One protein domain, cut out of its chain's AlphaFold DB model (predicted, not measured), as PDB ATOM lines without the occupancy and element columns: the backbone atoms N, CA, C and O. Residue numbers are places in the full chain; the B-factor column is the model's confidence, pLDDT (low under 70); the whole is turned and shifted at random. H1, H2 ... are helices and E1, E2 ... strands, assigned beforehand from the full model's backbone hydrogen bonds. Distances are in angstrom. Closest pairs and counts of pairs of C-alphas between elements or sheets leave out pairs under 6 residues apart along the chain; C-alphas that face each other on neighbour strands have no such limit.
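What this domain is: This is residues 6 to 159 of the 293 residues of an uncharacterized protein of Actinomadura verrucosospora (UniProt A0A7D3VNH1). An elongated body has two lobes end to end: a small, strongly twisted sheet of three strands, E1, E2 and E3, with the short H2 beside it near E1 and the long unnamed stretch 27 to 50 reaching to the far end of this lobe, and a helical hairpin of H3 and H4, with H1 packed on H4 and H5 packed on H3. The first residues of H3, 95 to 99, meet the sheet and join the lobes. The printed part has 154 residues with five named helices and three named strands, along the chain H1 H2 E1 E2 E3 H3 H4 H5; the sheet's order is E1, E2, E3, antiparallel, and the class is mixed, helices and strands. The whole is compact, with a radius of gyration of the C-alphas of 17.1 A, and spans 59 by 33 by 30 A.

How they stand to each other: E1, residues 51 to 56, E2, residues 62 to 67, and E3, residues 76 to 81, form a meander, each strand the antiparallel neighbour of the one before, in two hairpins. N 52 and O 66 are 2.9 A apart, within hydrogen-bond range across E1 and E2; N 65 and O 78, also 2.9 A apart, do the same for E2 and E3. Residues 17 to 18 pair antiparallel with residues 55 to 56 of E1. H2, residues 21 to 26, only grazes the sheet with residues 21 to 23; the closest C-alphas of H2 and E1, Ile 21 and Phe 54, are 5.3 A apart. H3, residues 95 to 113, only grazes it with residues 95 to 99; its closest C-alphas to E3 are Pro 95 and Val 77, 6.4 A apart. H3 and H4, residues 122 to 139, form a helical hairpin and touch at a shallow tilt of 22 degrees, opposite ways, closest at the C-alphas of Ile 103 and Leu 131, 6.5 A. H5, residues 150 to 157, touches H3 at a steep tilt of 42 degrees, closest at the C-alphas of Gly 150 and Ala 108, 4.3 A. H1, residues 6 to 13, touches H4 at its residues 130 to 134 alone, at a steep tilt of 67 degrees, only just short of about perpendicular, with the C-alphas of Glu 7 and Leu 134 closest at 5.0 A. The helix packing is mostly crossed, but only just: one of the three pairs that touch is at a shallow tilt. H1 and H5 are apart. In the five helices every O i to N i+4 pair is within hydrogen-bond range.

Where its parts are: E3 is 17.6 A from first to last C-alpha, E2 15.7 A and E1 13.1 A, beginning at C-alpha 51, (104.225, 192.558, 169.586). H3 is 27.6 A long and H4 25.7 A. H5, 11.2 A, ends at C-alpha 157, (110.201, 187.068, 191.052); H1 is 10.5 A and H2 9.0 A.

The domain as a whole: The C-alphas farthest apart, Gly 35 and Gly 117, are 59.7 A apart. The printed part has no cut; the links H2 to E1 and E3 to H3 are long. Residues 85 and 159 have pLDDT under 70.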
ATOM      1  N   VAL A   6     133.257 194.120 178.173       91.25
ATOM      2  CA  VAL A   6     132.956 192.889 178.920       91.25
ATOM      3  C   VAL A   6     131.469 192.587 178.820       91.25
ATOM      4  O   VAL A   6     131.097 191.492 178.415       91.25
ATOM      5  N   GLU A   7     130.624 193.575 179.099       92.19
ATOM      6  CA  GLU A   7     129.169 193.451 179.077       92.19
ATOM      7  C   GLU A   7     128.653 193.123 177.669       92.19
ATOM      8  O   GLU A   7     127.798 192.256 177.505       92.19
ATOM      9  N   GLN A   8     129.224 193.753 176.636       89.88
ATOM     10  CA  GLN A   8     128.903 193.438 175.238       89.88
ATOM     11  C   GLN A   8     129.247 191.990 174.876       89.88
ATOM     12  O   GLN A   8     128.480 191.328 174.178       89.88
ATOM     13  N   ARG A   9     130.388 191.483 175.360       91.69
ATOM     14  CA  ARG A   9     130.783 190.089 175.143       91.69
ATOM     15  C   ARG A   9     129.832 189.123 175.843       91.69
ATOM     16  O   ARG A   9     129.514 188.096 175.268       91.69
ATOM     17  N   VAL A  10     129.357 189.454 177.043       92.88
ATOM     18  CA  VAL A  10     128.386 188.619 177.768       92.88
ATOM     19  C   VAL A  10     127.070 188.524 177.014       92.88
ATOM     20  O   VAL A  10     126.567 187.423 176.835       92.88
ATOM     21  N   LEU A  11     126.530 189.647 176.529       92.62
ATOM     22  CA  LEU A  11     125.318 189.622 175.703       92.62
ATOM     23  C   LEU A  11     125.506 188.747 174.461       92.62
ATOM     24  O   LEU A  11     124.660 187.908 174.181       92.62
ATOM     25  N   HIS A  12     126.641 188.893 173.772       91.56
ATOM     26  CA  HIS A  12     126.978 188.055 172.625       91.56
ATOM     27  C   HIS A  12     127.056 186.562 172.984       91.56
ATOM     28  O   HIS A  12     126.522 185.739 172.250       91.56
ATOM     29  N   ASP A  13     127.704 186.207 174.095       91.75
ATOM     30  CA  ASP A  13     127.857 184.814 174.536       91.75
ATOM     31  C   ASP A  13     126.522 184.199 174.999       91.75
ATOM     32  O   ASP A  13     126.318 183.000 174.847       91.75
ATOM     33  N   MET A  14     125.591 185.018 175.504       92.94
ATOM     34  CA  MET A  14     124.193 184.628 175.753       92.94
ATOM     35  C   MET A  14     123.327 184.655 174.480       92.94
ATOM     36  O   MET A  14     122.115 184.472 174.558       92.94
ATOM     37  N   GLU A  15     123.928 184.932 173.321       94.38
ATOM     38  CA  GLU A  15     123.260 185.074 172.023       94.38
ATOM     39  C   GLU A  15     122.144 186.134 172.014       94.38
ATOM     40  O   GLU A  15     121.233 186.105 171.185       94.38
ATOM     41  N   LEU A  16     122.227 187.114 172.915       95.00
ATOM     42  CA  LEU A  16     121.319 188.249 172.977       95.00
ATOM     43  C   LEU A  16     121.889 189.418 172.186       95.00
ATOM     44  O   LEU A  16     123.032 189.843 172.377       95.00
ATOM     45  N   ARG A  17     121.060 190.011 171.331       94.25
ATOM     46  CA  ARG A  17     121.417 191.243 170.626       94.25
ATOM     47  C   ARG A  17     120.221 192.177 170.474       94.25
ATOM     48  O   ARG A  17     119.126 191.703 170.155       94.25
ATOM     49  N   PRO A  18     120.418 193.500 170.628       94.62
ATOM     50  CA  PRO A  18     119.435 194.478 170.183       94.62
ATOM     51  C   PRO A  18     119.030 194.203 168.732       94.62
ATOM     52  O   PRO A  18     119.865 193.852 167.894       94.62
ATOM     53  N   TYR A  19     117.734 194.299 168.444       95.00
ATOM     54  CA  TYR A  19     117.195 194.038 167.115       95.00
ATOM     55  C   TYR A  19     115.854 194.756 166.901       95.00
ATOM     56  O   TYR A  19     115.359 195.448 167.791       95.00
ATOM     57  N   GLY A  20     115.255 194.611 165.716       95.62
ATOM     58  CA  GLY A  20     113.943 195.179 165.404       95.62
ATOM     59  C   GLY A  20     113.940 196.700 165.547       95.62
ATOM     60  O   GLY A  20     114.674 197.386 164.835       95.62
ATOM     61  N   ILE A  21     113.146 197.233 166.482       95.94
ATOM     62  CA  ILE A  21     113.070 198.683 166.723       95.94
ATOM     63  C   ILE A  21     114.422 199.298 167.115       95.94
ATOM     64  O   ILE A  21     114.680 200.449 166.778       95.94
ATOM     65  N   MET A  22     115.319 198.534 167.748       96.12
ATOM     66  CA  MET A  22     116.632 199.043 168.163       96.12
ATOM     67  C   MET A  22     117.516 199.428 166.973       96.12
ATOM     68  O   MET A  22     118.204 200.442 167.035       96.12
ATOM     69  N   ASN A  23     117.406 198.718 165.845       95.38
ATOM     70  CA  ASN A  23     118.144 199.065 164.626       95.38
ATOM     71  C   ASN A  23     117.729 200.441 164.071       95.38
ATOM     72  O   ASN A  23     118.538 201.133 163.462       95.38
ATOM     73  N   LEU A  24     116.474 200.851 164.297       93.81
ATOM     74  CA  LEU A  24     115.966 202.167 163.903       93.81
ATOM     75  C   LEU A  24     116.340 203.270 164.899       93.81
ATOM     76  O   LEU A  24     116.310 204.441 164.537       93.81
ATOM     77  N   PHE A  25     116.684 202.930 166.143       93.69
ATOM     78  CA  PHE A  25     117.306 203.892 167.053       93.69
ATOM     79  C   PHE A  25     118.782 204.110 166.715       93.69
ATOM     80  O   PHE A  25     119.250 205.245 166.804       93.69
ATOM     81  N   ASP A  26     119.482 203.055 166.290       92.81
ATOM     82  CA  ASP A  26     120.884 203.130 165.873       92.81
ATOM     83  C   ASP A  26     121.053 203.891 164.546       92.81
ATOM     84  O   ASP A  26     121.945 204.731 164.428       92.81
ATOM     85  N   ASP A  27     120.168 203.653 163.570       94.38
ATOM     86  CA  ASP A  27     120.101 204.420 162.323       94.38
ATOM     87  C   ASP A  27     118.648 204.795 161.958       94.38
ATOM     88  O   ASP A  27     117.977 204.090 161.194       94.38
ATOM     89  N   PRO A  28     118.151 205.949 162.448       93.12
ATOM     90  CA  PRO A  28     116.797 206.420 162.153       93.12
ATOM     91  C   PRO A  28     116.551 206.766 160.681       93.12
ATOM     92  O   PRO A  28     115.398 206.904 160.269       93.12
ATOM     93  N   ALA A  29     117.613 206.960 159.890       93.62
ATOM     94  CA  ALA A  29     117.508 207.252 158.464       93.62
ATOM     95  C   ALA A  29     117.445 205.975 157.613       93.62
ATOM     96  O   ALA A  29     117.213 206.062 156.401       93.62
ATOM     97  N   CYS A  30     117.632 204.803 158.225       94.06
ATOM     98  CA  CYS A  30     117.646 203.539 157.520       94.06
ATOM     99  C   CYS A  30     116.280 203.243 156.887       94.06
ATOM    100  O   CYS A  30     115.238 203.220 157.545       94.06
ATOM    101  N   LEU A  31     116.282 203.004 155.576       95.44
ATOM    102  CA  LEU A  31     115.073 202.718 154.810       95.44
ATOM    103  C   LEU A  31     114.880 201.209 154.636       95.44
ATOM    104  O   LEU A  31     115.864 200.473 154.516       95.44
ATOM    105  N   PRO A  32     113.631 200.725 154.517       96.62
ATOM    106  CA  PRO A  32     113.393 199.352 154.104       96.62
ATOM    107  C   PRO A  32     113.882 199.109 152.664       96.62
ATOM    108  O   PRO A  32     114.003 200.019 151.829       96.62
ATOM    109  N   ARG A  33     114.166 197.844 152.349       96.06
ATOM    110  CA  ARG A  33     114.368 197.368 150.975       96.06
ATOM    111  C   ARG A  33     113.132 197.702 150.130       96.06
ATOM    112  O   ARG A  33     112.025 197.834 150.644       96.06
ATOM    113  N   GLU A  34     113.344 197.897 148.831       95.88
ATOM    114  CA  GLU A  34     112.276 198.305 147.914       95.88
ATOM    115  C   GLU A  34     111.078 197.343 147.968       95.88
ATOM    116  O   GLU A  34     111.248 196.126 147.998       95.88
ATOM    117  N   GLY A  35     109.868 197.904 148.020       95.25
ATOM    118  CA  GLY A  35     108.622 197.140 148.097       95.25
ATOM    119  C   GLY A  35     108.270 196.586 149.481       95.25
ATOM    120  O   GLY A  35     107.185 196.025 149.619       95.25
ATOM    121  N   LEU A  36     109.124 196.755 150.500       96.88
ATOM    122  CA  LEU A  36     108.856 196.290 151.864       96.88
ATOM    123  C   LEU A  36     108.387 197.422 152.783       96.88
ATOM    124  O   LEU A  36     108.841 198.563 152.699       96.88
ATOM    125  N   ASP A  37     107.484 197.076 153.695       96.88
ATOM    126  CA  ASP A  37     106.992 197.967 154.742       96.88
ATOM    127  C   ASP A  37     107.926 197.942 155.964       96.88
ATOM    128  O   ASP A  37     108.282 196.877 156.461       96.88
ATOM    129  N   VAL A  38     108.314 199.101 156.500       96.19
ATOM    130  CA  VAL A  38     109.217 199.149 157.668       96.19
ATOM    131  C   VAL A  38     108.608 198.488 158.913       96.19
ATOM    132  O   VAL A  38     109.337 197.962 159.749       96.19
ATOM    133  N   ARG A  39     107.270 198.432 159.017       96.25
ATOM    134  CA  ARG A  39     106.545 197.825 160.151       96.25
ATOM    135  C   ARG A  39     106.730 196.311 160.276       96.25
ATOM    136  O   ARG A  39     106.350 195.743 161.299       96.25
ATOM    137  N   VAL A  40     107.282 195.659 159.249       97.25
ATOM    138  CA  VAL A  40     107.610 194.226 159.289       97.25
ATOM    139  C   VAL A  40     109.077 193.963 159.640       97.25
ATOM    140  O   VAL A  40     109.503 192.811 159.677       97.25
ATOM    141  N   HIS A  41     109.869 195.001 159.932       97.19
ATOM    142  CA  HIS A  41     111.232 194.798 160.405       97.19
ATOM    143  C   HIS A  41     111.258 194.121 161.777       97.19
ATOM    144  O   HIS A  41     110.723 194.645 162.748       97.19
ATOM    145  N   GLY A  42     111.928 192.972 161.856       96.12
ATOM    146  CA  GLY A  42     112.047 192.196 163.086       96.12
ATOM    147  C   GLY A  42     110.774 191.448 163.465       96.12
ATOM    148  O   GLY A  42     110.723 190.918 164.569       96.12
ATOM    149  N   ARG A  43     109.777 191.401 162.574       96.62
ATOM    150  CA  ARG A  43     108.507 190.719 162.808       96.62
ATOM    151  C   ARG A  43     108.572 189.270 162.333       96.62
ATOM    152  O   ARG A  43     108.749 189.040 161.137       96.62
ATOM    153  N   TYR A  44     108.432 188.318 163.245       95.56
ATOM    154  CA  TYR A  44     108.357 186.893 162.932       95.56
ATOM    155  C   TYR A  44     106.958 186.497 162.469       95.56
ATOM    156  O   TYR A  44     105.973 187.203 162.684       95.56
ATOM    157  N   TYR A  45     106.872 185.324 161.840       95.19
ATOM    158  CA  TYR A  45     105.647 184.801 161.235       95.19
ATOM    159  C   TYR A  45     104.451 184.797 162.203       95.19
ATOM    160  O   TYR A  45     103.319 185.124 161.820       95.19
ATOM    161  N   ARG A  46     104.699 184.424 163.464       95.00
ATOM    162  CA  ARG A  46     103.671 184.316 164.506       95.00
ATOM    163  C   ARG A  46     103.448 185.594 165.313       95.00
ATOM    164  O   ARG A  46     102.477 185.629 166.061       95.00
ATOM    165  N   ASP A  47     104.240 186.646 165.107       97.00
ATOM    166  CA  ASP A  47     104.128 187.868 165.906       97.00
ATOM    167  C   ASP A  47     102.744 188.493 165.724       97.00
ATOM    168  O   ASP A  47     102.387 188.879 164.594       97.00
ATOM    169  N   PRO A  48     101.958 188.641 166.803       97.06
ATOM    170  CA  PRO A  48     100.725 189.397 166.730       97.06
ATOM    171  C   PRO A  48     101.047 190.894 166.539       97.06
ATOM    172  O   PRO A  48     102.155 191.347 166.855       97.06
ATOM    173  N   PRO A  49     100.120 191.698 165.991       98.19
ATOM    174  CA  PRO A  49     100.350 193.126 165.748       98.19
ATOM    175  C   PRO A  49     100.759 193.933 166.991       98.19
ATOM    176  O   PRO A  49     101.474 194.923 166.847       98.19
ATOM    177  N   GLU A  50     100.346 193.505 168.185       98.50
ATOM    178  CA  GLU A  50     100.695 194.088 169.487       98.50
ATOM    179  C   GLU A  50     102.175 193.909 169.853       98.50
ATOM    180  O   GLU A  50     102.697 194.676 170.660       98.50
ATOM    181  N   PHE A  51     102.848 192.914 169.273       98.25
ATOM    182  CA  PHE A  51     104.225 192.558 169.586       98.25
ATOM    183  C   PHE A  51     105.204 193.349 168.703       98.25
ATOM    184  O   PHE A  51     105.130 193.309 167.467       98.25
ATOM    185  N   LEU A  52     106.122 194.083 169.340       97.94
ATOM    186  CA  LEU A  52     107.179 194.862 168.693       97.94
ATOM    187  C   LEU A  52     108.559 194.401 169.172       97.94
ATOM    188  O   LEU A  52     109.008 194.783 170.254       97.94
ATOM    189  N   THR A  53     109.247 193.627 168.338       98.06
ATOM    190  CA  THR A  53     110.579 193.082 168.626       98.06
ATOM    191  C   THR A  53     111.611 194.173 168.911       98.06
ATOM    192  O   THR A  53     111.796 195.092 168.106       98.06
ATOM    193  N   PHE A  54     112.331 194.036 170.028       97.94
ATOM    194  CA  PHE A  54     113.457 194.906 170.401       97.94
ATOM    195  C   PHE A  54     114.760 194.138 170.662       97.94
ATOM    196  O   PHE A  54     115.842 194.726 170.656       97.94
ATOM    197  N   MET A  55     114.685 192.826 170.881       97.25
ATOM    198  CA  MET A  55     115.853 191.990 171.128       97.25
ATOM    199  C   MET A  55     115.656 190.630 170.473       97.25
ATOM    200  O   MET A  55     114.584 190.032 170.545       97.25
ATOM    201  N   HIS A  56     116.703 190.155 169.816       95.19
ATOM    202  CA  HIS A  56     116.783 188.794 169.315       95.19
ATOM    203  C   HIS A  56     117.600 187.960 170.298       95.19
ATOM    204  O   HIS A  56     118.596 188.456 170.828       95.19
ATOM    205  N   GLY A  57     117.155 186.732 170.543       90.88
ATOM    206  CA  GLY A  57     117.896 185.736 171.301       90.88
ATOM    207  C   GLY A  57     118.504 184.675 170.389       90.88
ATOM    208  O   GLY A  57     118.518 184.829 169.169       90.88
ATOM    209  N   GLY A  58     118.999 183.611 171.013       83.81
ATOM    210  CA  GLY A  58     119.699 182.514 170.353       83.81
ATOM    211  C   GLY A  58     118.823 181.601 169.493       83.81
ATOM    212  O   GLY A  58     118.289 181.987 168.448       83.81
ATOM    213  N   THR A  59     118.720 180.338 169.899       84.31
ATOM    214  CA  THR A  59     118.133 179.270 169.080       84.31
ATOM    215  C   THR A  59     116.618 179.399 168.884       84.31
ATOM    216  O   THR A  59     115.924 180.158 169.561       84.31
ATOM    217  N   ASP A  60     116.103 178.673 167.887       87.75
ATOM    218  CA  ASP A  60     114.669 178.459 167.622       87.75
ATOM    219  C   ASP A  60     113.824 179.723 167.417       87.75
ATOM    220  O   ASP A  60     112.598 179.728 167.544       87.75
ATOM    221  N   GLY A  61     114.486 180.805 167.006       91.00
ATOM    222  CA  GLY A  61     113.833 182.083 166.770       91.00
ATOM    223  C   GLY A  61     113.364 182.733 168.065       91.00
ATOM    224  O   GLY A  61     112.322 183.386 168.047       91.00
ATOM    225  N   LEU A  62     114.097 182.550 169.169       94.44
ATOM    226  CA  LEU A  62     113.883 183.321 170.388       94.44
ATOM    227  C   LEU A  62     113.984 184.813 170.084       94.44
ATOM    228  O   LEU A  62     114.933 185.292 169.458       94.44
ATOM    229  N   HIS A  63     113.006 185.565 170.553       96.88
ATOM    230  CA  HIS A  63     113.024 187.013 170.478       96.88
ATOM    231  C   HIS A  63     112.083 187.602 171.529       96.88
ATOM    232  O   HIS A  63     111.203 186.929 172.066       96.88
ATOM    233  N   PHE A  64     112.317 188.874 171.835       97.62
ATOM    234  CA  PHE A  64     111.640 189.616 172.887       97.62
ATOM    235  C   PHE A  64     111.002 190.856 172.280       97.62
ATOM    236  O   PHE A  64     111.617 191.556 171.462       97.62
ATOM    237  N   GLY A  65     109.777 191.136 172.703       97.88
ATOM    238  CA  GLY A  65     108.967 192.213 172.169       97.88
ATOM    239  C   GLY A  65     108.307 193.039 173.251       97.88
ATOM    240  O   GLY A  65     107.900 192.535 174.294       97.88
ATOM    241  N   LEU A  66     108.193 194.329 172.963       98.25
ATOM    242  CA  LEU A  66     107.329 195.246 173.688       98.25
ATOM    243  C   LEU A  66     105.880 194.964 173.283       98.25
ATOM    244  O   LEU A  66     105.599 194.803 172.092       98.25
ATOM    245  N   TRP A  67     104.969 194.941 174.251       98.00
ATOM    246  CA  TRP A  67     103.560 194.640 174.020       98.00
ATOM    247  C   TRP A  67     102.682 195.889 174.080       98.00
ATOM    248  O   TRP A  67     102.664 196.584 175.094       98.00
ATOM    249  N   TYR A  68     101.911 196.142 173.021       97.88
ATOM    250  CA  TYR A  68     101.045 197.315 172.885       97.88
ATOM    251  C   TYR A  68      99.597 196.921 172.589       97.88
ATOM    252  O   TYR A  68      99.182 196.906 171.428       97.88
ATOM    253  N   ASP A  69      98.793 196.668 173.624       95.56
ATOM    254  CA  ASP A  69      97.385 196.270 173.452       95.56
ATOM    255  C   ASP A  69      96.550 197.294 172.668       95.56
ATOM    256  O   ASP A  69      95.644 196.929 171.918       95.56
ATOM    257  N   ASP A  70      96.848 198.583 172.844       94.25
ATOM    258  CA  ASP A  70      96.159 199.716 172.215       94.25
ATOM    259  C   ASP A  70      96.937 200.317 171.022       94.25
ATOM    260  O   ASP A  70      96.455 201.241 170.359       94.25
ATOM    261  N   GLY A  71      98.136 199.796 170.734       94.38
ATOM    262  CA  GLY A  71      99.059 200.325 169.727       94.38
ATOM    263  C   GLY A  71      99.762 201.636 170.107       94.38
ATOM    264  O   GLY A  71     100.249 202.330 169.210       94.38
ATOM    265  N   ARG A  72      99.767 202.025 171.390       93.94
ATOM    266  CA  ARG A  72     100.314 203.304 171.887       93.94
ATOM    267  C   ARG A  72     101.073 203.163 173.204       93.94
ATOM    268  O   ARG A  72     102.153 203.732 173.338       93.94
ATOM    269  N   THR A  73     100.510 202.435 174.160       94.56
ATOM    270  CA  THR A  73     101.025 202.268 175.518       94.56
ATOM    271  C   THR A  73     101.637 200.882 175.658       94.56
ATOM    272  O   THR A  73     100.988 199.888 175.348       94.56
ATOM    273  N   CYS A  74     102.891 200.816 176.103       96.19
ATOM    274  CA  CYS A  74     103.554 199.543 176.357       96.19
ATOM    275  C   CYS A  74     103.042 198.959 177.680       96.19
ATOM    276  O   CYS A  74     103.218 199.584 178.726       96.19
ATOM    277  N   THR A  75     102.428 197.778 177.633       94.00
ATOM    278  CA  THR A  75     101.902 197.065 178.811       94.00
ATOM    279  C   THR A  75     102.981 196.223 179.497       94.00
ATOM    280  O   THR A  75     102.905 195.987 180.698       94.00
ATOM    281  N   GLY A  76     103.996 195.784 178.751       95.50
ATOM    282  CA  GLY A  76     105.100 194.986 179.279       95.50
ATOM    283  C   GLY A  76     105.936 194.357 178.171       95.50
ATOM    284  O   GLY A  76     105.825 194.743 177.002       95.50
ATOM    285  N   VAL A  77     106.751 193.375 178.541       96.75
ATOM    286  CA  VAL A  77     107.557 192.568 177.625       96.75
ATOM    287  C   VAL A  77     107.007 191.149 177.549       96.75
ATOM    288  O   VAL A  77     106.549 190.589 178.539       96.75
ATOM    289  N   ALA A  78     107.063 190.565 176.359       95.25
ATOM    290  CA  ALA A  78     106.826 189.146 176.144       95.25
ATOM    291  C   ALA A  78     107.965 188.548 175.311       95.25
ATOM    292  O   ALA A  78     108.693 189.265 174.614       95.25
ATOM    293  N   SER A  79     108.119 187.229 175.369       94.38
ATOM    294  CA  SER A  79     109.142 186.518 174.608       94.38
ATOM    295  C   SER A  79     108.709 185.102 174.317       94.38
ATOM    296  O   SER A  79     108.140 184.442 175.184       94.38
ATOM    297  N   TYR A  80     109.048 184.620 173.133       93.94
ATOM    298  CA  TYR A  80     108.828 183.232 172.769       93.94
ATOM    299  C   TYR A  80     109.776 182.808 171.653       93.94
ATOM    300  O   TYR A  80     110.472 183.619 171.033       93.94
ATOM    301  N   TYR A  81     109.788 181.507 171.406       92.94
ATOM    302  CA  TYR A  81     110.553 180.874 170.349       92.94
ATOM    303  C   TYR A  81     109.627 180.668 169.155       92.94
ATOM    304  O   TYR A  81     108.693 179.873 169.224       92.94
ATOM    305  N   ASN A  82     109.854 181.372 168.043       89.56
ATOM    306  CA  ASN A  82     108.961 181.269 166.882       89.56
ATOM    307  C   ASN A  82     108.861 179.836 166.321       89.56
ATOM    308  O   ASN A  82     107.825 179.471 165.759       89.56
ATOM    309  N   ASN A  83     109.931 179.049 166.451       86.44
ATOM    310  CA  ASN A  83     110.017 177.691 165.915       86.44
ATOM    311  C   ASN A  83     109.770 176.601 166.967       86.44
ATOM    312  O   ASN A  83     109.707 175.430 166.596       86.44
ATOM    313  N   ASP A  84     109.603 176.972 168.238       79.00
ATOM    314  CA  ASP A  84     109.159 176.057 169.286       79.00
ATOM    315  C   ASP A  84     107.646 176.225 169.493       79.00
ATOM    316  O   ASP A  84     107.056 177.262 169.189       79.00
ATOM    317  N   GLY A  85     106.963 175.187 169.956       64.06
ATOM    318  CA  GLY A  85     105.499 175.154 170.056       64.06
ATOM    319  C   GLY A  85     104.889 176.089 171.110       64.06
ATOM    320  O   GLY A  85     103.677 176.038 171.300       64.06
ATOM    321  N   GLY A  86     105.695 176.895 171.805       75.31
ATOM    322  CA  GLY A  86     105.261 177.754 172.905       75.31
ATOM    323  C   GLY A  86     104.489 179.000 172.459       75.31
ATOM    324  O   GLY A  86     104.752 179.569 171.398       75.31
ATOM    325  N   GLY A  87     103.537 179.428 173.293       84.94
ATOM    326  CA  GLY A  87     102.858 180.718 173.165       84.94
ATOM    327  C   GLY A  87     103.758 181.905 173.532       84.94
ATOM    328  O   GLY A  87     104.813 181.749 174.140       84.94
ATOM    329  N   VAL A  88     103.309 183.109 173.178       90.81
ATOM    330  CA  VAL A  88     103.933 184.405 173.494       90.81
ATOM    331  C   VAL A  88     103.976 184.673 175.003       90.81
ATOM    332  O   VAL A  88     104.904 185.315 175.493       90.81
ATOM    333  N   GLY A  89     102.974 184.169 175.731       88.12
ATOM    334  CA  GLY A  89     102.787 184.419 177.158       88.12
ATOM    335  C   GLY A  89     102.239 185.818 177.459       88.12
ATOM    336  O   GLY A  89     102.192 186.700 176.599       88.12
ATOM    337  N   LEU A  90     101.796 186.017 178.704       90.00
ATOM    338  CA  LEU A  90     101.295 187.313 179.156       90.00
ATOM    339  C   LEU A  90     102.432 188.348 179.210       90.00
ATOM    340  O   LEU A  90     103.492 188.056 179.771       90.00
ATOM    341  N   PRO A  91     102.215 189.567 178.688       91.81
ATOM    342  CA  PRO A  91     103.217 190.617 178.752       91.81
ATOM    343  C   PRO A  91     103.403 191.093 180.194       91.81
ATOM    344  O   PRO A  91     102.435 191.426 180.879       91.81
ATOM    345  N   SER A  92     104.650 191.163 180.649       91.50
ATOM    346  CA  SER A  92     104.994 191.657 181.981       91.50
ATOM    347  C   SER A  92     106.392 192.263 182.003       91.50
ATOM    348  O   SER A  92     107.199 192.047 181.100       91.50
ATOM    349  N   GLY A  93     106.652 193.071 183.023       93.31
ATOM    350  CA  GLY A  93     107.967 193.643 183.259       93.31
ATOM    351  C   GLY A  93     108.512 194.549 182.148       93.31
ATOM    352  O   GLY A  93     107.772 195.076 181.309       93.31
ATOM    353  N   THR A  94     109.823 194.763 182.172       95.75
ATOM    354  CA  THR A  94     110.544 195.718 181.322       95.75
ATOM    355  C   THR A  94     111.635 195.056 180.473       95.75
ATOM    356  O   THR A  94     112.041 193.918 180.722       95.75
ATOM    357  N   PRO A  95     112.178 195.760 179.457       96.44
ATOM    358  CA  PRO A  95     113.304 195.252 178.675       96.44
ATOM    359  C   PRO A  95     114.535 194.878 179.506       96.44
ATOM    360  O   PRO A  95     115.210 193.903 179.178       96.44
ATOM    361  N   LEU A  96     114.842 195.626 180.573       95.75
ATOM    362  CA  LEU A  96     115.985 195.309 181.430       95.75
ATOM    363  C   LEU A  96     115.675 194.134 182.355       95.75
ATOM    364  O   LEU A  96     116.557 193.312 182.581       95.75
ATOM    365  N   GLU A  97     114.438 193.984 182.826       95.62
ATOM    366  CA  GLU A  97     114.025 192.779 183.551       95.62
ATOM    367  C   GLU A  97     114.114 191.523 182.676       95.62
ATOM    368  O   GLU A  97     114.585 190.494 183.151       95.62
ATOM    369  N   ALA A  98     113.768 191.611 181.387       95.25
ATOM    370  CA  ALA A  98     113.933 190.500 180.448       95.25
ATOM    371  C   ALA A  98     115.411 190.113 180.263       95.25
ATOM    372  O   ALA A  98     115.751 188.930 180.263       95.25
ATOM    373  N   VAL A  99     116.320 191.092 180.163       95.88
ATOM    374  CA  VAL A  99     117.771 190.821 180.142       95.88
ATOM    375  C   VAL A  99     118.233 190.231 181.476       95.88
ATOM    376  O   VAL A  99     119.017 189.282 181.480       95.88
ATOM    377  N   ARG A 100     117.733 190.745 182.607       96.44
ATOM    378  CA  ARG A 100     118.043 190.218 183.941       96.44
ATOM    379  C   ARG A 100     117.630 188.756 184.066       96.44
ATOM    380  O   ARG A 100     118.421 187.952 184.541       96.44
ATOM    381  N   GLU A 101     116.449 188.393 183.580       94.75
ATOM    382  CA  GLU A 101     115.976 187.011 183.595       94.75
ATOM    383  C   GLU A 101     116.926 186.070 182.836       94.75
ATOM    384  O   GLU A 101     117.263 184.997 183.335       94.75
ATOM    385  N   GLN A 102     117.419 186.484 181.665       95.44
ATOM    386  CA  GLN A 102     118.371 185.686 180.886       95.44
ATOM    387  C   GLN A 102     119.721 185.523 181.597       95.44
ATOM    388  O   GLN A 102     120.292 184.430 181.590       95.44
ATOM    389  N   ILE A 103     120.206 186.578 182.264       96.62
ATOM    390  CA  ILE A 103     121.411 186.506 183.105       96.62
ATOM    391  C   ILE A 103     121.226 185.451 184.198       96.62
ATOM    392  O   ILE A 103     122.116 184.628 184.409       96.62
ATOM    393  N   GLU A 104     120.072 185.437 184.872       96.94
ATOM    394  CA  GLU A 104     119.832 184.490 185.962       96.94
ATOM    395  C   GLU A 104     119.585 183.060 185.486       96.94
ATOM    396  O   GLU A 104     120.038 182.120 186.137       96.94
ATOM    397  N   TRP A 105     118.957 182.856 184.325       94.31
ATOM    398  CA  TRP A 105     118.901 181.530 183.699       94.31
ATOM    399  C   TRP A 105     120.293 180.998 183.373       94.31
ATOM    400  O   TRP A 105     120.600 179.841 183.676       94.31
ATOM    401  N   ARG A 106     121.168 181.840 182.811       94.94
ATOM    402  CA  ARG A 106     122.543 181.431 182.522       94.94
ATOM    403  C   ARG A 106     123.325 181.148 183.803       94.94
ATOM    404  O   ARG A 106     124.033 180.145 183.859       94.94
ATOM    405  N   GLN A 107     123.157 181.968 184.841       95.19
ATOM    406  CA  GLN A 107     123.742 181.735 186.163       95.19
ATOM    407  C   GLN A 107     123.309 180.375 186.734       95.19
ATOM    408  O   GLN A 107     124.167 179.574 187.098       95.19
ATOM    409  N   ALA A 108     122.006 180.080 186.739       93.31
ATOM    410  CA  ALA A 108     121.468 178.809 187.220       93.31
ATOM    411  C   ALA A 108     122.037 177.601 186.456       93.31
ATOM    412  O   ALA A 108     122.376 176.580 187.057       93.31
ATOM    413  N   HIS A 109     122.197 177.723 185.137       92.44
ATOM    414  CA  HIS A 109     122.816 176.681 184.323       92.44
ATOM    415  C   HIS A 109     124.286 176.450 184.703       92.44
ATOM    416  O   HIS A 109     124.683 175.311 184.938       92.44
ATOM    417  N   LEU A 110     125.075 177.520 184.858       92.12
ATOM    418  CA  LEU A 110     126.471 177.430 185.307       92.12
ATOM    419  C   LEU A 110     126.602 176.859 186.726       92.12
ATOM    420  O   LEU A 110     127.620 176.247 187.056       92.12
ATOM    421  N   ASP A 111     125.614 177.093 187.592       89.94
ATOM    422  CA  ASP A 111     125.532 176.484 188.923       89.94
ATOM    423  C   ASP A 111     125.264 174.984 188.850       89.94
ATOM    424  O   ASP A 111     125.922 174.222 189.556       89.94
ATOM    425  N   SER A 112     124.407 174.545 187.929       88.88
ATOM    426  CA  SER A 112     124.192 173.121 187.675       88.88
ATOM    427  C   SER A 112     125.410 172.426 187.050       88.88
ATOM    428  O   SER A 112     125.652 171.260 187.353       88.88
ATOM    429  N   GLU A 113     126.164 173.097 186.175       87.94
ATOM    430  CA  GLU A 113     127.341 172.523 185.501       87.94
ATOM    431  C   GLU A 113     128.561 172.371 186.418       87.94
ATOM    432  O   GLU A 113     129.373 171.470 186.216       87.94
ATOM    433  N   ALA A 114     128.712 173.246 187.415       84.56
ATOM    434  CA  ALA A 114     129.880 173.248 188.293       84.56
ATOM    435  C   ALA A 114     129.991 172.001 189.192       84.56
ATOM    436  O   ALA A 114     131.091 171.699 189.650       84.56
ATOM    437  N   GLY A 115     128.885 171.284 189.420       73.44
ATOM    438  CA  GLY A 115     128.836 170.108 190.288       73.44
ATOM    439  C   GLY A 115     128.986 170.440 191.781       73.44
ATOM    440  O   GLY A 115     129.645 171.399 192.184       73.44
ATOM    441  N   GLU A 116     128.359 169.643 192.645       77.25
ATOM    442  CA  GLU A 116     128.469 169.839 194.094       77.25
ATOM    443  C   GLU A 116     129.837 169.376 194.618       77.25
ATOM    444  O   GLU A 116     130.208 168.210 194.501       77.25
ATOM    445  N   GLY A 117     130.579 170.283 195.261       73.31
ATOM    446  CA  GLY A 117     131.816 169.952 195.980       73.31
ATOM    447  C   GLY A 117     133.081 169.849 195.121       73.31
ATOM    448  O   GLY A 117     134.149 169.558 195.666       73.31
ATOM    449  N   GLU A 118     132.998 170.130 193.820       77.88
ATOM    450  CA  GLU A 118     134.157 170.197 192.927       77.88
ATOM    451  C   GLU A 118     134.672 171.641 192.762       77.88
ATOM    452  O   GLU A 118     133.900 172.603 192.825       77.88
ATOM    453  N   PRO A 119     135.989 171.846 192.561       82.25
ATOM    454  CA  PRO A 119     136.505 173.149 192.164       82.25
ATOM    455  C   PRO A 119     135.920 173.567 190.813       82.25
ATOM    456  O   PRO A 119     136.068 172.854 189.821       82.25
ATOM    457  N   ILE A 120     135.321 174.758 190.762       85.62
ATOM    458  CA  ILE A 120     134.767 175.319 189.526       85.62
ATOM    459  C   ILE A 120     135.873 175.407 188.468       85.62
ATOM    460  O   ILE A 120     136.929 176.008 188.700       85.62
ATOM    461  N   ALA A 121     135.620 174.831 187.293       89.62
ATOM    462  CA  ALA A 121     136.528 174.927 186.160       89.62
ATOM    463  C   ALA A 121     136.788 176.401 185.788       89.62
ATOM    464  O   ALA A 121     135.889 177.241 185.834       89.62
ATOM    465  N   ALA A 122     138.026 176.733 185.409       91.06
ATOM    466  CA  ALA A 122     138.448 178.124 185.214       91.06
ATOM    467  C   ALA A 122     137.584 178.896 184.195       91.06
ATOM    468  O   ALA A 122     137.308 180.076 184.397       91.06
ATOM    469  N   ASN A 123     137.115 178.226 183.141       90.81
ATOM    470  CA  ASN A 123     136.211 178.799 182.142       90.81
ATOM    471  C   ASN A 123     134.830 179.145 182.728       90.81
ATOM    472  O   ASN A 123     134.313 180.224 182.452       90.81
ATOM    473  N   LEU A 124     134.262 178.277 183.572       91.38
ATOM    474  CA  LEU A 124     132.988 178.538 184.251       91.38
ATOM    475  C   LEU A 124     133.129 179.694 185.249       91.38
ATOM    476  O   LEU A 124     132.245 180.541 185.357       91.38
ATOM    477  N   ALA A 125     134.261 179.770 185.956       91.81
ATOM    478  CA  ALA A 125     134.554 180.876 186.866       91.81
ATOM    479  C   ALA A 125     134.681 182.220 186.123       91.81
ATOM    480  O   ALA A 125     134.144 183.230 186.580       91.81
ATOM    481  N   GLU A 126     135.355 182.233 184.969       93.00
ATOM    482  CA  GLU A 126     135.455 183.418 184.111       93.00
ATOM    483  C   GLU A 126     134.081 183.852 183.592       93.00
ATOM    484  O   GLU A 126     133.758 185.038 183.596       93.00
ATOM    485  N   GLU A 127     133.239 182.912 183.169       93.88
ATOM    486  CA  GLU A 127     131.898 183.231 182.692       93.88
ATOM    487  C   GLU A 127     131.002 183.813 183.791       93.88
ATOM    488  O   GLU A 127     130.395 184.866 183.587       93.88
ATOM    489  N   ARG A 128     131.005 183.217 184.991       93.81
ATOM    490  CA  ARG A 128     130.307 183.760 186.170       93.81
ATOM    491  C   ARG A 128     130.749 185.181 186.497       93.81
ATOM    492  O   ARG A 128     129.915 186.039 186.776       93.81
ATOM    493  N   PHE A 129     132.056 185.448 186.449       94.38
ATOM    494  CA  PHE A 129     132.584 186.792 186.679       94.38
ATOM    495  C   PHE A 129     132.017 187.798 185.669       94.38
ATOM    496  O   PHE A 129     131.603 188.892 186.049       94.38
ATOM    497  N   ARG A 130     131.961 187.422 184.387       95.12
ATOM    498  CA  ARG A 130     131.443 188.301 183.335       95.12
ATOM    499  C   ARG A 130     129.927 188.519 183.463       95.12
ATOM    500  O   ARG A 130     129.490 189.663 183.361       95.12
ATOM    501  N   LEU A 131     129.141 187.480 183.762       96.25
ATOM    502  CA  LEU A 131     127.701 187.613 184.047       96.25
ATOM    503  C   LEU A 131     127.436 188.561 185.214       96.25
ATOM    504  O   LEU A 131     126.591 189.448 185.106       96.25
ATOM    505  N   ARG A 132     128.207 188.426 186.297       95.88
ATOM    506  CA  ARG A 132     128.121 189.325 187.447       95.88
ATOM    507  C   ARG A 132     128.396 190.779 187.061       95.88
ATOM    508  O   ARG A 132     127.660 191.654 187.498       95.88
ATOM    509  N   ALA A 133     129.407 191.046 186.233       95.00
ATOM    510  CA  ALA A 133     129.692 192.406 185.772       95.00
ATOM    511  C   ALA A 133     128.506 193.009 184.994       95.00
ATOM    512  O   ALA A 133     128.095 194.137 185.269       95.00
ATOM    513  N   LEU A 134     127.896 192.240 184.081       95.94
ATOM    514  CA  LEU A 134     126.696 192.681 183.362       95.94
ATOM    515  C   LEU A 134     125.512 192.921 184.317       95.94
ATOM    516  O   LEU A 134     124.831 193.940 184.189       95.94
ATOM    517  N   ARG A 135     125.290 192.025 185.288       97.06
ATOM    518  CA  ARG A 135     124.257 192.168 186.325       97.06
ATOM    519  C   ARG A 135     124.445 193.451 187.127       97.06
ATOM    520  O   ARG A 135     123.497 194.216 187.267       97.06
ATOM    521  N   GLU A 136     125.657 193.703 187.622       95.56
ATOM    522  CA  GLU A 136     125.979 194.892 188.415       95.56
ATOM    523  C   GLU A 136     125.699 196.175 187.624       95.56
ATOM    524  O   GLU A 136     125.104 197.101 188.169       95.56
ATOM    525  N   VAL A 137     126.038 196.215 186.329       95.06
ATOM    526  CA  VAL A 137     125.694 197.347 185.455       95.06
ATOM    527  C   VAL A 137     124.180 197.496 185.315       95.06
ATOM    528  O   VAL A 137     123.669 198.600 185.500       95.06
ATOM    529  N   LEU A 138     123.449 196.415 185.030       94.94
ATOM    530  CA  LEU A 138     121.990 196.434 184.878       94.94
ATOM    531  C   LEU A 138     121.303 196.952 186.150       94.94
ATOM    532  O   LEU A 138     120.469 197.852 186.064       94.94
ATOM    533  N   MET A 139     121.745 196.479 187.319       95.75
ATOM    534  CA  MET A 139     121.254 196.880 188.643       95.75
ATOM    535  C   MET A 139     121.416 198.375 188.949       95.75
ATOM    536  O   MET A 139     120.705 198.897 189.806       95.75
ATOM    537  N   THR A 140     122.305 199.093 188.250       95.69
ATOM    538  CA  THR A 140     122.402 200.561 188.382       95.69
ATOM    539  C   THR A 140     121.264 201.317 187.697       95.69
ATOM    540  O   THR A 140     121.028 202.480 188.027       95.69
ATOM    541  N   PHE A 141     120.569 200.680 186.753       94.44
ATOM    542  CA  PHE A 141     119.447 201.259 186.017       94.44
ATOM    543  C   PHE A 141     118.107 200.753 186.548       94.44
ATOM    544  O   PHE A 141     117.193 201.548 186.753       94.44
ATOM    545  N   GLU A 142     117.995 199.442 186.769       94.31
ATOM    546  CA  GLU A 142     116.759 198.765 187.166       94.31
ATOM    547  C   GLU A 142     117.080 197.451 187.893       94.31
ATOM    548  O   GLU A 142     118.164 196.908 187.720       94.31
ATOM    549  N   THR A 143     116.166 196.903 188.701       94.38
ATOM    550  CA  THR A 143     116.347 195.648 189.477       94.38
ATOM    551  C   THR A 143     117.422 195.700 190.571       94.38
ATOM    552  O   THR A 143     117.795 194.670 191.131       94.38
ATOM    553  N   GLY A 144     117.939 196.888 190.908       95.44
ATOM    554  CA  GLY A 144     118.910 197.067 191.996       95.44
ATOM    555  C   GLY A 144     118.364 196.706 193.384       95.44
ATOM    556  O   GLY A 144     119.132 196.432 194.301       95.44
ATOM    557  N   ASP A 145     117.041 196.673 193.526       94.94
ATOM    558  CA  ASP A 145     116.289 196.204 194.689       94.94
ATOM    559  C   ASP A 145     116.113 194.674 194.741       94.94
ATOM    560  O   ASP A 145     115.561 194.174 195.717       94.94
ATOM    561  N   ARG A 146     116.609 193.937 193.732       94.81
ATOM    562  CA  ARG A 146     116.500 192.474 193.592       94.81
ATOM    563  C   ARG A 146     117.877 191.803 193.687       94.81
ATOM    564  O   ARG A 146     118.520 191.557 192.654       94.81
ATOM    565  N   PRO A 147     118.397 191.580 194.907       95.50
ATOM    566  CA  PRO A 147     119.739 191.037 195.115       95.50
ATOM    567  C   PRO A 147     119.870 189.543 194.792       95.50
ATOM    568  O   PRO A 147     120.990 189.043 194.730       95.50
ATOM    569  N   GLU A 148     118.763 188.821 194.630       96.06
ATOM    570  CA  GLU A 148     118.746 187.387 194.358       96.06
ATOM    571  C   GLU A 148     119.392 187.053 193.000       96.06
ATOM    572  O   GLU A 148     119.321 187.825 192.039       96.06
ATOM    573  N   GLU A 149     120.007 185.872 192.913       95.81
ATOM    574  CA  GLU A 149     120.711 185.386 191.720       95.81
ATOM    575  C   GLU A 149     120.304 183.940 191.395       95.81
ATOM    576  O   GLU A 149     119.876 183.184 192.275       95.81
ATOM    577  N   GLY A 150     120.457 183.540 190.131       95.06
ATOM    578  CA  GLY A 150     120.205 182.174 189.669       95.06
ATOM    579  C   GLY A 150     118.778 181.696 189.964       95.06
ATOM    580  O   GLY A 150     117.812 182.434 189.788       95.06
ATOM    581  N   ASN A 151     118.638 180.458 190.447       93.38
ATOM    582  CA  ASN A 151     117.325 179.871 190.759       93.38
ATOM    583  C   ASN A 151     116.549 180.657 191.824       93.38
ATOM    584  O   ASN A 151     115.336 180.785 191.711       93.38
ATOM    585  N   VAL A 152     117.237 181.244 192.809       94.50
ATOM    586  CA  VAL A 152     116.580 182.011 193.882       94.50
ATOM    587  C   VAL A 152     115.876 183.246 193.315       94.50
ATOM    588  O   VAL A 152     114.791 183.605 193.772       94.50
ATOM    589  N   TYR A 153     116.455 183.880 192.289       94.44
ATOM    590  CA  TYR A 153     115.803 184.985 191.588       94.44
ATOM    591  C   TYR A 153     114.498 184.532 190.920       94.44
ATOM    592  O   TYR A 153     113.467 185.186 191.079       94.44
ATOM    593  N   HIS A 154     114.523 183.401 190.210       90.62
ATOM    594  CA  HIS A 154     113.345 182.877 189.510       90.62
ATOM    595  C   HIS A 154     112.235 182.470 190.479       90.62
ATOM    596  O   HIS A 154     111.094 182.899 190.312       90.62
ATOM    597  N   GLU A 155     112.576 181.749 191.545       89.75
ATOM    598  CA  GLU A 155     111.627 181.369 192.599       89.75
ATOM    599  C   GLU A 155     110.967 182.600 193.246       89.75
ATOM    600  O   GLU A 155     109.782 182.582 193.573       89.75
ATOM    601  N   THR A 156     111.716 183.697 193.397       90.50
ATOM    602  CA  THR A 156     111.227 184.915 194.060       90.50
ATOM    603  C   THR A 156     110.362 185.781 193.146       90.50
ATOM    604  O   THR A 156     109.294 186.234 193.558       90.50
ATOM    605  N   TYR A 157     110.806 186.041 191.913       86.62
ATOM    606  CA  TYR A 157     110.201 187.068 191.052       86.62
ATOM    607  C   TYR A 157     109.380 186.519 189.890       86.62
ATOM    608  O   TYR A 157     108.514 187.229 189.382       86.62
ATOM    609  N   ARG A 158     109.628 185.278 189.465       76.12
ATOM    610  CA  ARG A 158     108.853 184.631 188.401       76.12
ATOM    611  C   ARG A 158     107.704 183.831 189.003       76.12
ATOM    612  O   ARG A 158     106.543 184.108 188.703       76.12
ATOM    613  N   ASP A 159     108.031 182.928 189.922       61.16
ATOM    614  CA  ASP A 159     107.056 182.031 190.554       61.16
ATOM    615  C   ASP A 159     106.266 182.716 191.684       61.16
ATOM    616  O   ASP A 159     105.174 182.275 192.039       61.16
TER     617      ASP A 159